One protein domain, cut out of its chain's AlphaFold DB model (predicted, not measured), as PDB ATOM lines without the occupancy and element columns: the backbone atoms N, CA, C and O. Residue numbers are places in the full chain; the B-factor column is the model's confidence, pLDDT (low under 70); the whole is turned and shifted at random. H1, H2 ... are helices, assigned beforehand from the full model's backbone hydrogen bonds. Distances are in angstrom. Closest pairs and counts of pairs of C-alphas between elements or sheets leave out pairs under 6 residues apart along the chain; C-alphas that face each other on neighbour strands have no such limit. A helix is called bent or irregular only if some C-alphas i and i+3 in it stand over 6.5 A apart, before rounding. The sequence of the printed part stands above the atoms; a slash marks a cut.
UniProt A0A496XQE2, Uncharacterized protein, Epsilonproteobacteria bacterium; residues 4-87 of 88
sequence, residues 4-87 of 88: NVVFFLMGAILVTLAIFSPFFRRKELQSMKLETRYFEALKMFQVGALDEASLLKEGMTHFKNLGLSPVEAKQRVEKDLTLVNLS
ATOM      1  N   ASN A   4     -20.425  30.522  43.863       80.06
ATOM      2  CA  ASN A   4     -21.286  31.673  43.604       80.06
ATOM      3  C   ASN A   4     -20.745  32.590  42.495       80.06
ATOM      4  O   ASN A   4     -21.507  32.994  41.626       80.06
ATOM      5  N   VAL A   5     -19.440  32.882  42.466       78.69
ATOM      6  CA  VAL A   5     -18.843  33.753  41.437       78.69
ATOM      7  C   VAL A   5     -18.964  33.121  40.051       78.69
ATOM      8  O   VAL A   5     -19.313  33.807  39.095       78.69
ATOM      9  N   VAL A   6     -18.746  31.807  39.949       81.62
ATOM     10  CA  VAL A   6     -18.876  31.061  38.686       81.62
ATOM     11  C   VAL A   6     -20.328  31.056  38.207       81.62
ATOM     12  O   VAL A   6     -20.590  31.300  37.032       81.62
ATOM     13  N   PHE A   7     -21.281  30.851  39.121       87.06
ATOM     14  CA  PHE A   7     -22.709  30.850  38.804       87.06
ATOM     15  C   PHE A   7     -23.199  32.221  38.313       87.06
ATOM     16  O   PHE A   7     -23.895  32.305  37.301       87.06
ATOM     17  N   PHE A   8     -22.775  33.306  38.970       87.00
ATOM     18  CA  PHE A   8     -23.081  34.672  38.533       87.00
ATOM     19  C   PHE A   8     -22.455  35.006  37.173       87.00
ATOM     20  O   PHE A   8     -23.114  35.626  36.338       87.00
ATOM     21  N   LEU A   9     -21.222  34.558  36.914       87.25
ATOM     22  CA  LEU A   9     -20.561  34.768  35.622       87.25
ATOM     23  C   LEU A   9     -21.292  34.029  34.490       87.25
ATOM     24  O   LEU A   9     -21.529  34.594  33.424       87.25
ATOM     25  N   MET A  10     -21.699  32.781  34.738       87.19
ATOM     26  CA  MET A  10     -22.444  31.972  33.770       87.19
ATOM     27  C   MET A  10     -23.823  32.576  33.479       87.19
ATOM     28  O   MET A  10     -24.228  32.665  32.319       87.19
ATOM     29  N   GLY A  11     -24.511  33.077  34.510       89.12
ATOM     30  CA  GLY A  11     -25.755  33.829  34.349       89.12
ATOM     31  C   GLY A  11     -25.573  35.097  33.509       89.12
ATOM     32  O   GLY A  11     -26.359  35.346  32.597       89.12
ATOM     33  N   ALA A  12     -24.506  35.866  33.746       87.81
ATOM     34  CA  ALA A  12     -24.214  37.077  32.978       87.81
ATOM     35  C   ALA A  12     -23.960  36.787  31.485       87.81
ATOM     36  O   ALA A  12     -24.433  37.536  30.626       87.81
ATOM     37  N   ILE A  13     -23.277  35.681  31.163       87.38
ATOM     38  CA  ILE A  13     -23.059  35.232  29.776       87.38
ATOM     39  C   ILE A  13     -24.386  34.835  29.113       87.38
ATOM     40  O   ILE A  13     -24.656  35.233  27.983       87.38
ATOM     41  N   LEU A  14     -25.253  34.098  29.811       88.75
ATOM     42  CA  LEU A  14     -26.557  33.706  29.263       88.75
ATOM     43  C   LEU A  14     -27.461  34.915  29.006       88.75
ATOM     44  O   LEU A  14     -28.107  34.986  27.962       88.75
ATOM     45  N   VAL A  15     -27.473  35.889  29.917       88.38
ATOM     46  CA  VAL A  15     -28.248  37.127  29.755       88.38
ATOM     47  C   VAL A  15     -27.712  37.961  28.591       88.38
ATOM     48  O   VAL A  15     -28.494  38.428  27.765       88.38
ATOM     49  N   THR A  16     -26.391  38.111  28.466       83.56
ATOM     50  CA  THR A  16     -25.801  38.823  27.321       83.56
ATOM     51  C   THR A  16     -26.102  38.109  26.005       83.56
ATOM     52  O   THR A  16     -26.572  38.751  25.067       83.56
ATOM     53  N   LEU A  17     -25.960  36.785  25.932       83.12
ATOM     54  CA  LEU A  17     -26.346  36.028  24.738       83.12
ATOM     55  C   LEU A  17     -27.837  36.180  24.413       83.12
ATOM     56  O   LEU A  17     -28.174  36.396  23.253       83.12
ATOM     57  N   ALA A  18     -28.727  36.143  25.405       83.88
ATOM     58  CA  ALA A  18     -30.164  36.307  25.191       83.88
ATOM     59  C   ALA A  18     -30.531  37.708  24.665       83.88
ATOM     60  O   ALA A  18     -31.382  37.830  23.784       83.88
ATOM     61  N   ILE A  19     -29.868  38.758  25.161       84.25
ATOM     62  CA  ILE A  19     -30.112  40.145  24.733       84.25
ATOM     63  C   ILE A  19     -29.555  40.398  23.325       84.25
ATOM     64  O   ILE A  19     -30.219  41.036  22.506       84.25
ATOM     65  N   PHE A  20     -28.359  39.892  23.015       79.44
ATOM     66  CA  PHE A  20     -27.706  40.142  21.725       79.44
ATOM     67  C   PHE A  20     -28.125  39.161  20.614       79.44
ATOM     68  O   PHE A  20     -28.102  39.533  19.440       79.44
ATOM     69  N   SER A  21     -28.577  37.945  20.940       78.06
ATOM     70  CA  SER A  21     -29.079  36.944  19.980       78.06
ATOM     71  C   SER A  21     -30.100  37.489  18.960       78.06
ATOM     72  O   SER A  21     -29.888  37.293  17.758       78.06
ATOM     73  N   PRO A  22     -31.165  38.226  19.346       77.19
ATOM     74  CA  PRO A  22     -32.123  38.756  18.375       77.19
ATOM     75  C   PRO A  22     -31.501  39.776  17.410       77.19
ATOM     76  O   PRO A  22     -31.972  39.907  16.280       77.19
ATOM     77  N   PHE A  23     -30.440  40.480  17.813       76.50
ATOM     78  CA  PHE A  23     -29.738  41.422  16.942       76.50
ATOM     79  C   PHE A  23     -28.954  40.696  15.842       76.50
ATOM     80  O   PHE A  23     -29.059  41.063  14.670       76.50
ATOM     81  N   PHE A  24     -28.239  39.625  16.200       73.12
ATOM     82  CA  PHE A  24     -27.550  38.771  15.229       73.12
ATOM     83  C   PHE A  24     -28.537  38.105  14.270       73.12
ATOM     84  O   PHE A  24     -28.373  38.203  13.055       73.12
ATOM     85  N   ARG A  25     -29.632  37.552  14.803       75.25
ATOM     86  CA  ARG A  25     -30.660  36.872  14.003       75.25
ATOM     87  C   ARG A  25     -31.341  37.803  12.997       75.25
ATOM     88  O   ARG A  25     -31.646  37.396  11.881       75.25
ATOM     89  N   ARG A  26     -31.563  39.076  13.351       76.62
ATOM     90  CA  ARG A  26     -32.111  40.079  12.417       76.62
ATOM     91  C   ARG A  26     -31.149  40.397  11.275       76.62
ATOM     92  O   ARG A  26     -31.598  40.502  10.137       76.62
ATOM     93  N   LYS A  27     -29.852  40.547  11.564       74.56
ATOM     94  CA  LYS A  27     -28.831  40.787  10.529       74.56
ATOM     95  C   LYS A  27     -28.686  39.593   9.588       74.56
ATOM     96  O   LYS A  27     -28.620  39.781   8.378       74.56
ATOM     97  N   GLU A  28     -28.709  38.384  10.138       75.62
ATOM     98  CA  GLU A  28     -28.660  37.139   9.370       75.62
ATOM     99  C   GLU A  28     -29.868  37.010   8.433       75.62
ATOM    100  O   GLU A  28     -29.696  36.845   7.228       75.62
ATOM    101  N   LEU A  29     -31.089  37.226   8.938       79.31
ATOM    102  CA  LEU A  29     -32.307  37.214   8.116       79.31
ATOM    103  C   LEU A  29     -32.277  38.258   6.988       79.31
ATOM    104  O   LEU A  29     -32.766  37.999   5.888       79.31
ATOM    105  N   GLN A  30     -31.713  39.443   7.238       79.69
ATOM    106  CA  GLN A  30     -31.541  40.464   6.201       79.69
ATOM    107  C   GLN A  30     -30.527  40.035   5.136       79.69
ATOM    108  O   GLN A  30     -30.774  40.251   3.949       79.69
ATOM    109  N   SER A  31     -29.419  39.417   5.546       78.19
ATOM    110  CA  SER A  31     -28.404  38.888   4.632       78.19
ATOM    111  C   SER A  31     -28.973  37.762   3.760       78.19
ATOM    112  O   SER A  31     -28.924  37.873   2.536       78.19
ATOM    113  N   MET A  32     -29.649  36.777   4.363       79.62
ATOM    114  CA  MET A  32     -30.313  35.679   3.643       79.62
ATOM    115  C   MET A  32     -31.372  36.182   2.654       79.62
ATOM    116  O   MET A  32     -31.505  35.662   1.547       79.62
ATOM    117  N   LYS A  33     -32.134  37.221   3.022       84.75
ATOM    118  CA  LYS A  33     -33.142  37.808   2.129       84.75
ATOM    119  C   LYS A  33     -32.510  38.464   0.900       84.75
ATOM    120  O   LYS A  33     -33.078  38.384  -0.185       84.75
ATOM    121  N   LEU A  34     -31.363  39.122   1.063       84.69
ATOM    122  CA  LEU A  34     -30.635  39.734  -0.052       84.69
ATOM    123  C   LEU A  34     -29.974  38.692  -0.945       84.69
ATOM    124  O   LEU A  34     -29.993  38.844  -2.158       84.69
ATOM    125  N   GLU A  35     -29.432  37.633  -0.351       81.50
ATOM    126  CA  GLU A  35     -28.923  36.477  -1.089       81.50
ATOM    127  C   GLU A  35     -30.023  35.840  -1.944       81.50
ATOM    128  O   GLU A  35     -29.858  35.679  -3.150       81.50
ATOM    129  N   THR A  36     -31.190  35.585  -1.349       85.94
ATOM    130  CA  THR A  36     -32.343  35.024  -2.069       85.94
ATOM    131  C   THR A  36     -32.760  35.921  -3.235       85.94
ATOM    132  O   THR A  36     -32.938  35.431  -4.346       85.94
ATOM    133  N   ARG A  37     -32.846  37.242  -3.018       85.75
ATOM    134  CA  ARG A  37     -33.174  38.214  -4.076       85.75
ATOM    135  C   ARG A  37     -32.159  38.218  -5.210       85.75
ATOM    136  O   ARG A  37     -32.555  38.279  -6.370       85.75
ATOM    137  N   TYR A  38     -30.871  38.144  -4.889       84.69
ATOM    138  CA  TYR A  38     -29.822  38.107  -5.901       84.69
ATOM    139  C   TYR A  38     -29.883  36.821  -6.737       84.69
ATOM    140  O   TYR A  38     -29.839  36.885  -7.963       84.69
ATOM    141  N   PHE A  39     -30.076  35.662  -6.103       84.19
ATOM    142  CA  PHE A  39     -30.232  34.396  -6.827       84.19
ATOM    143  C   PHE A  39     -31.521  34.325  -7.648       84.19
ATOM    144  O   PHE A  39     -31.513  33.782  -8.753       84.19
ATOM    145  N   GLU A  40     -32.627  34.872  -7.146       85.38
ATOM    146  CA  GLU A  40     -33.856  35.012  -7.930       85.38
ATOM    147  C   GLU A  40     -33.631  35.918  -9.143       85.38
ATOM    148  O   GLU A  40     -34.024  35.551 -10.248       85.38
ATOM    149  N   ALA A  41     -32.927  37.041  -8.974       83.69
ATOM    150  CA  ALA A  41     -32.573  37.928 -10.076       83.69
ATOM    151  C   ALA A  41     -31.689  37.227 -11.123       83.69
ATOM    152  O   ALA A  41     -31.946  37.363 -12.318       83.69
ATOM    153  N   LEU A  42     -30.704  36.423 -10.697       82.88
ATOM    154  CA  LEU A  42     -29.875  35.609 -11.598       82.88
ATOM    155  C   LEU A  42     -30.716  34.604 -12.399       82.88
ATOM    156  O   LEU A  42     -30.535  34.474 -13.609       82.88
ATOM    157  N   LYS A  43     -31.671  33.925 -11.752       83.19
ATOM    158  CA  LYS A  43     -32.592  32.999 -12.433       83.19
ATOM    159  C   LYS A  43     -33.526  33.721 -13.405       83.19
ATOM    160  O   LYS A  43     -33.777  33.220 -14.494       83.19
ATOM    161  N   MET A  44     -34.049  34.891 -13.041       82.88
ATOM    162  CA  MET A  44     -34.902  35.673 -13.942       82.88
ATOM    163  C   MET A  44     -34.114  36.198 -15.148       82.88
ATOM    164  O   MET A  44     -34.651  36.214 -16.254       82.88
ATOM    165  N   PHE A  45     -32.841  36.560 -14.955       80.81
ATOM    166  CA  PHE A  45     -31.933  36.920 -16.043       80.81
ATOM    167  C   PHE A  45     -31.684  35.736 -16.990       80.81
ATOM    168  O   PHE A  45     -31.798  35.899 -18.200       80.81
ATOM    169  N   GLN A  46     -31.461  34.524 -16.461       78.81
ATOM    170  CA  GLN A  46     -31.333  33.298 -17.272       78.81
ATOM    171  C   GLN A  46     -32.533  33.042 -18.186       78.81
ATOM    172  O   GLN A  46     -32.371  32.576 -19.309       78.81
ATOM    173  N   VAL A  47     -33.742  33.335 -17.708       81.50
ATOM    174  CA  VAL A  47     -34.990  33.116 -18.458       81.50
ATOM    175  C   VAL A  47     -35.337  34.330 -19.344       81.50
ATOM    176  O   VAL A  47     -36.386  34.360 -19.981       81.50
ATOM    177  N   GLY A  48     -34.466  35.347 -19.409       77.19
ATOM    178  CA  GLY A  48     -34.676  36.561 -20.208       77.19
ATOM    179  C   GLY A  48     -35.780  37.480 -19.675       77.19
ATOM    180  O   GLY A  48     -36.260  38.354 -20.392       77.19
ATOM    181  N   ALA A  49     -36.204  37.284 -18.424       77.19
ATOM    182  CA  ALA A  49     -37.275  38.036 -17.772       77.19
ATOM    183  C   ALA A  49     -36.766  39.246 -16.965       77.19
ATOM    184  O   ALA A  49     -37.569  39.982 -16.389       77.19
ATOM    185  N   LEU A  50     -35.446  39.446 -16.893       80.88
ATOM    186  CA  LEU A  50     -34.817  40.533 -16.148       80.88
ATOM    187  C   LEU A  50     -33.691  41.173 -16.959       80.88
ATOM    188  O   LEU A  50     -32.901  40.477 -17.589       80.88
ATOM    189  N   ASP A  51     -33.608  42.498 -16.891       81.12
ATOM    190  CA  ASP A  51     -32.560  43.287 -17.532       81.12
ATOM    191  C   ASP A  51     -31.251  43.281 -16.716       81.12
ATOM    192  O   ASP A  51     -31.268  43.241 -15.476       81.12
ATOM    193  N   GLU A  52     -30.110  43.375 -17.399       75.88
ATOM    194  CA  GLU A  52     -28.764  43.303 -16.809       75.88
ATOM    195  C   GLU A  52     -28.541  44.406 -15.759       75.88
ATOM    196  O   GLU A  52     -27.980  44.170 -14.686       75.88
ATOM    197  N   ALA A  53     -29.070  45.606 -16.014       79.75
ATOM    198  CA  ALA A  53     -29.006  46.731 -15.082       79.75
ATOM    199  C   ALA A  53     -29.721  46.440 -13.749       79.75
ATOM    200  O   ALA A  53     -29.267  46.871 -12.682       79.75
ATOM    201  N   SER A  54     -30.827  45.691 -13.794       80.50
ATOM    202  CA  SER A  54     -31.580  45.308 -12.595       80.50
ATOM    203  C   SER A  54     -30.844  44.228 -11.802       80.50
ATOM    204  O   SER A  54     -30.767  44.312 -10.575       80.50
ATOM    205  N   LEU A  55     -30.219  43.272 -12.493       80.25
ATOM    206  CA  LEU A  55     -29.371  42.257 -11.873       80.25
ATOM    207  C   LEU A  55     -28.139  42.869 -11.189       80.25
ATOM    208  O   LEU A  55     -27.839  42.541 -10.040       80.25
ATOM    209  N   LEU A  56     -27.454  43.797 -11.864       81.38
ATOM    210  CA  LEU A  56     -26.303  44.516 -11.311       81.38
ATOM    211  C   LEU A  56     -26.663  45.276 -10.035       81.38
ATOM    212  O   LEU A  56     -25.877  45.302  -9.088       81.38
ATOM    213  N   LYS A  57     -27.856  45.870  -9.978       83.31
ATOM    214  CA  LYS A  57     -28.339  46.586  -8.793       83.31
ATOM    215  C   LYS A  57     -28.565  45.651  -7.601       83.31
ATOM    216  O   LYS A  57     -28.138  45.973  -6.487       83.31
ATOM    217  N   GLU A  58     -29.205  44.506  -7.818       82.88
ATOM    218  CA  GLU A  58     -29.430  43.511  -6.759       82.88
ATOM    219  C   GLU A  58     -28.107  42.874  -6.301       82.88
ATOM    220  O   GLU A  58     -27.845  42.793  -5.099       82.88
ATOM    221  N   GLY A  59     -27.209  42.548  -7.237       80.56
ATOM    222  CA  GLY A  59     -25.874  42.025  -6.932       80.56
ATOM    223  C   GLY A  59     -24.999  43.012  -6.162       80.56
ATOM    224  O   GLY A  59     -24.410  42.655  -5.141       80.56
ATOM    225  N   MET A  60     -24.977  44.287  -6.563       83.38
ATOM    226  CA  MET A  60     -24.280  45.335  -5.807       83.38
ATOM    227  C   MET A  60     -24.836  45.480  -4.388       83.38
ATOM    228  O   MET A  60     -24.068  45.672  -3.447       83.38
ATOM    229  N   THR A  61     -26.153  45.365  -4.211       83.38
ATOM    230  CA  THR A  61     -26.785  45.457  -2.887       83.38
ATOM    231  C   THR A  61     -26.412  44.260  -2.008       83.38
ATOM    232  O   THR A  61     -26.078  44.442  -0.834       83.38
ATOM    233  N   HIS A  62     -26.403  43.051  -2.571       83.69
ATOM    234  CA  HIS A  62     -25.982  41.834  -1.880       83.69
ATOM    235  C   HIS A  62     -24.504  41.894  -1.457       83.69
ATOM    236  O   HIS A  62     -24.194  41.767  -0.269       83.69
ATOM    237  N   PHE A  63     -23.591  42.183  -2.388       82.69
ATOM    238  CA  PHE A  63     -22.153  42.210  -2.104       82.69
ATOM    239  C   PHE A  63     -21.730  43.386  -1.216       82.69
ATOM    240  O   PHE A  63     -20.836  43.227  -0.383       82.69
ATOM    241  N   LYS A  64     -22.416  44.533  -1.297       82.38
ATOM    242  CA  LYS A  64     -22.219  45.639  -0.347       82.38
ATOM    243  C   LYS A  64     -22.556  45.216   1.083       82.38
ATOM    244  O   LYS A  64     -21.839  45.585   2.010       82.38
ATOM    245  N   ASN A  65     -23.607  44.419   1.272       81.38
ATOM    246  CA  ASN A  65     -23.961  43.891   2.592       81.38
ATOM    247  C   ASN A  65     -22.985  42.823   3.107       81.38
ATOM    248  O   ASN A  65     -22.884  42.643   4.318       81.38
ATOM    249  N   LEU A  66     -22.243  42.168   2.214       78.56
ATOM    250  CA  LEU A  66     -21.134  41.274   2.560       78.56
ATOM    251  C   LEU A  66     -19.815  42.021   2.832       78.56
ATOM    252  O   LEU A  66     -18.821  41.394   3.187       78.56
ATOM    253  N   GLY A  67     -19.801  43.351   2.692       80.25
ATOM    254  CA  GLY A  67     -18.628  44.184   2.948       80.25
ATOM    255  C   GLY A  67     -17.632  44.254   1.791       80.25
ATOM    256  O   GLY A  67     -16.520  44.733   1.998       80.25
ATOM    257  N   LEU A  68     -18.006  43.808   0.586       82.00
ATOM    258  CA  LEU A  68     -17.150  43.965  -0.589       82.00
ATOM    259  C   LEU A  68     -17.137  45.413  -1.074       82.00
ATOM    260  O   LEU A  68     -18.138  46.139  -0.987       82.00
ATOM    261  N   SER A  69     -16.004  45.815  -1.647       81.12
ATOM    262  CA  SER A  69     -15.914  47.094  -2.342       81.12
ATOM    263  C   SER A  69     -16.804  47.092  -3.601       81.12
ATOM    264  O   SER A  69     -17.034  46.039  -4.201       81.12
ATOM    265  N   PRO A  70     -17.299  48.257  -4.062       77.31
ATOM    266  CA  PRO A  70     -18.151  48.339  -5.255       77.31
ATOM    267  C   PRO A  70     -17.495  47.765  -6.520       77.31
ATOM    268  O   PRO A  70     -18.179  47.244  -7.397       77.31
ATOM    269  N   VAL A  71     -16.164  47.854  -6.602       81.75
ATOM    270  CA  VAL A  71     -15.362  47.357  -7.726       81.75
ATOM    271  C   VAL A  71     -15.336  45.828  -7.731       81.75
ATOM    272  O   VAL A  71     -15.631  45.214  -8.754       81.75
ATOM    273  N   GLU A  72     -15.060  45.206  -6.585       80.38
ATOM    274  CA  GLU A  72     -15.053  43.742  -6.446       80.38
ATOM    275  C   GLU A  72     -16.457  43.149  -6.581       80.38
ATOM    276  O   GLU A  72     -16.631  42.089  -7.179       80.38
ATOM    277  N   ALA A  73     -17.470  43.847  -6.059       77.88
ATOM    278  CA  ALA A  73     -18.869  43.467  -6.208       77.88
ATOM    279  C   ALA A  73     -19.260  43.371  -7.686       77.88
ATOM    280  O   ALA A  73     -19.849  42.376  -8.102       77.88
ATOM    281  N   LYS A  74     -18.885  44.371  -8.494       79.50
ATOM    282  CA  LYS A  74     -19.166  44.383  -9.933       79.50
ATOM    283  C   LYS A  74     -18.459  43.238 -10.661       79.50
ATOM    284  O   LYS A  74     -19.112  42.506 -11.396       79.50
ATOM    285  N   GLN A  75     -17.171  43.025 -10.387       83.31
ATOM    286  CA  GLN A  75     -16.403  41.919 -10.975       83.31
ATOM    287  C   GLN A  75     -17.002  40.546 -10.641       83.31
ATOM    288  O   GLN A  75     -17.001  39.645 -11.478       83.31
ATOM    289  N   ARG A  76     -17.533  40.371  -9.424       80.88
ATOM    290  CA  ARG A  76     -18.224  39.138  -9.026       80.88
ATOM    291  C   ARG A  76     -19.539  38.943  -9.768       80.88
ATOM    292  O   ARG A  76     -19.751  37.857 -10.284       80.88
ATOM    293  N   VAL A  77     -20.367  39.984  -9.892       81.50
ATOM    294  CA  VAL A  77     -21.617  39.897 -10.669       81.50
ATOM    295  C   VAL A  77     -21.335  39.570 -12.138       81.50
ATOM    296  O   VAL A  77     -22.014  38.724 -12.709       81.50
ATOM    297  N   GLU A  78     -20.318  40.188 -12.742       80.31
ATOM    298  CA  GLU A  78     -19.891  39.898 -14.120       80.31
ATOM    299  C   GLU A  78     -19.375  38.456 -14.274       80.31
ATOM    300  O   GLU A  78     -19.674  37.766 -15.253       80.31
ATOM    301  N   LYS A  79     -18.636  37.953 -13.280       81.62
ATOM    302  CA  LYS A  79     -18.197  36.554 -13.255       81.62
ATOM    303  C   LYS A  79     -19.379  35.588 -13.121       81.62
ATOM    304  O   LYS A  79     -19.418  34.575 -13.812       81.62
ATOM    305  N   ASP A  80     -20.354  35.907 -12.283       76.94
ATOM    306  CA  ASP A  80     -21.545  35.074 -12.108       76.94
ATOM    307  C   ASP A  80     -22.411  35.075 -13.380       76.94
ATOM    308  O   ASP A  80     -22.883  34.024 -13.807       76.94
ATOM    309  N   LEU A  81     -22.517  36.219 -14.063       74.06
ATOM    310  CA  LEU A  81     -23.151  36.358 -15.380       74.06
ATOM    311  C   LEU A  81     -22.489  35.495 -16.462       74.06
ATOM    312  O   LEU A  81     -23.171  34.820 -17.235       74.06
ATOM    313  N   THR A  82     -21.157  35.495 -16.520       75.25
ATOM    314  CA  THR A  82     -20.408  34.681 -17.495       75.25
ATOM    315  C   THR A  82     -20.543  33.183 -17.227       75.25
ATOM    316  O   THR A  82     -20.729  32.420 -18.172       75.25
ATOM    317  N   LEU A  83     -20.522  32.754 -15.962       72.50
ATOM    318  CA  LEU A  83     -20.757  31.354 -15.583       72.50
ATOM    319  C   LEU A  83     -22.174  30.889 -15.936       72.50
ATOM    320  O   LEU A  83     -22.356  29.778 -16.423       72.50
ATOM    321  N   VAL A  84     -23.161  31.758 -15.730       65.88
ATOM    322  CA  VAL A  84     -24.559  31.512 -16.084       65.88
ATOM    323  C   VAL A  84     -24.747  31.346 -17.600       65.88
ATOM    324  O   VAL A  84     -25.437  30.420 -18.026       65.88
ATOM    325  N   ASN A  85     -24.102  32.184 -18.414       58.06
ATOM    326  CA  ASN A  85     -24.177  32.091 -19.877       58.06
ATOM    327  C   ASN A  85     -23.437  30.874 -20.459       58.06
ATOM    328  O   ASN A  85     -23.783  30.430 -21.546       58.06
ATOM    329  N   LEU A  86     -22.437  30.331 -19.758       54.50
ATOM    330  CA  LEU A  86     -21.688  29.136 -20.179       54.50
ATOM    331  C   LEU A  86     -22.408  27.812 -19.870       54.50
ATOM    332  O   LEU A  86     -21.960  26.759 -20.316       54.50
ATOM    333  N   SER A  87     -23.480  27.848 -19.074       49.84
ATOM    334  CA  SER A  87     -24.274  26.667 -18.698       49.84
ATOM    335  C   SER A  87     -25.465  26.372 -19.627       49.84
ATOM    336  O   SER A  87     -26.282  25.509 -19.303       49.84
TER     337      SER A  87
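This is residues 4 to 87 of the 88 residues of an uncharacterized protein of Epsilonproteobacteria bacterium (UniProt A0A496XQE2). One long, bent helix, H1, reaches out as an arm, and its later part forms a small head with two shorter helices: H2 folds back beside H1b, and H3 packs slantwise on H2. Residues 4 to 26, which belong to H1, stick out free of the head and make much of the length. The printed part has 84 residues, with three named helices in the order H1, H2, H3 and no named strand: the class is all helix. The whole is extended, with a radius of gyration of the C-alphas of 19.5 A and spans of 65 by 24 by 21 A.

H1, residues 4 to 46, was assigned as one helix by its hydrogen bonds but is bent: C-alphas 19 and 22 are 6.8 A apart. Its arms, H1a, residues 4 to 19, and H1b, residues 22 to 46, stand at a steep tilt of 35.1 degrees, only just beyond shallow. H1b and H2, residues 52 to 65, form a helical hairpin: they touch, closest at the C-alphas of Leu 34 and His 62, 5.4 A apart, and run opposite ways at a shallow tilt of 21 degrees. H3, residues 70 to 85, touches H2 with residues 70 to 77 alone, closest at the C-alphas of Ala 73 and Phe 63, 5.4 A apart; their tilt is steep, 52 degrees, opposite ways. H1b and H3 only just touch, with 3 pairs of C-alphas within 8 A, the closest those of Gln 46 and Val 84, 7.1 A apart. H1a is apart from H2 and H3. In H1a, H1b, H2 and H3 every O i to N i+4 pair is within hydrogen-bond range.

H1a begins at C-alpha 4, (-21.286, 31.673, 43.604), and is 22.5 A long; H1b is 36.1 A long and ends at C-alpha 46, (-31.333, 33.298, -17.272). H2 measures 20.0 A and H3 22.7 A, ending at C-alpha 85, (-24.177, 32.091, -19.877).

The two C-alphas farthest apart, those of Asn 4 and Gly 48, are 65.4 A apart. Without residues 4 to 26 the body spans 31 by 23 by 19 A. The printed part has no cut, and both links are tight. Mean pLDDT of the printed part is 80.1; residues 84 to 87 are under 70.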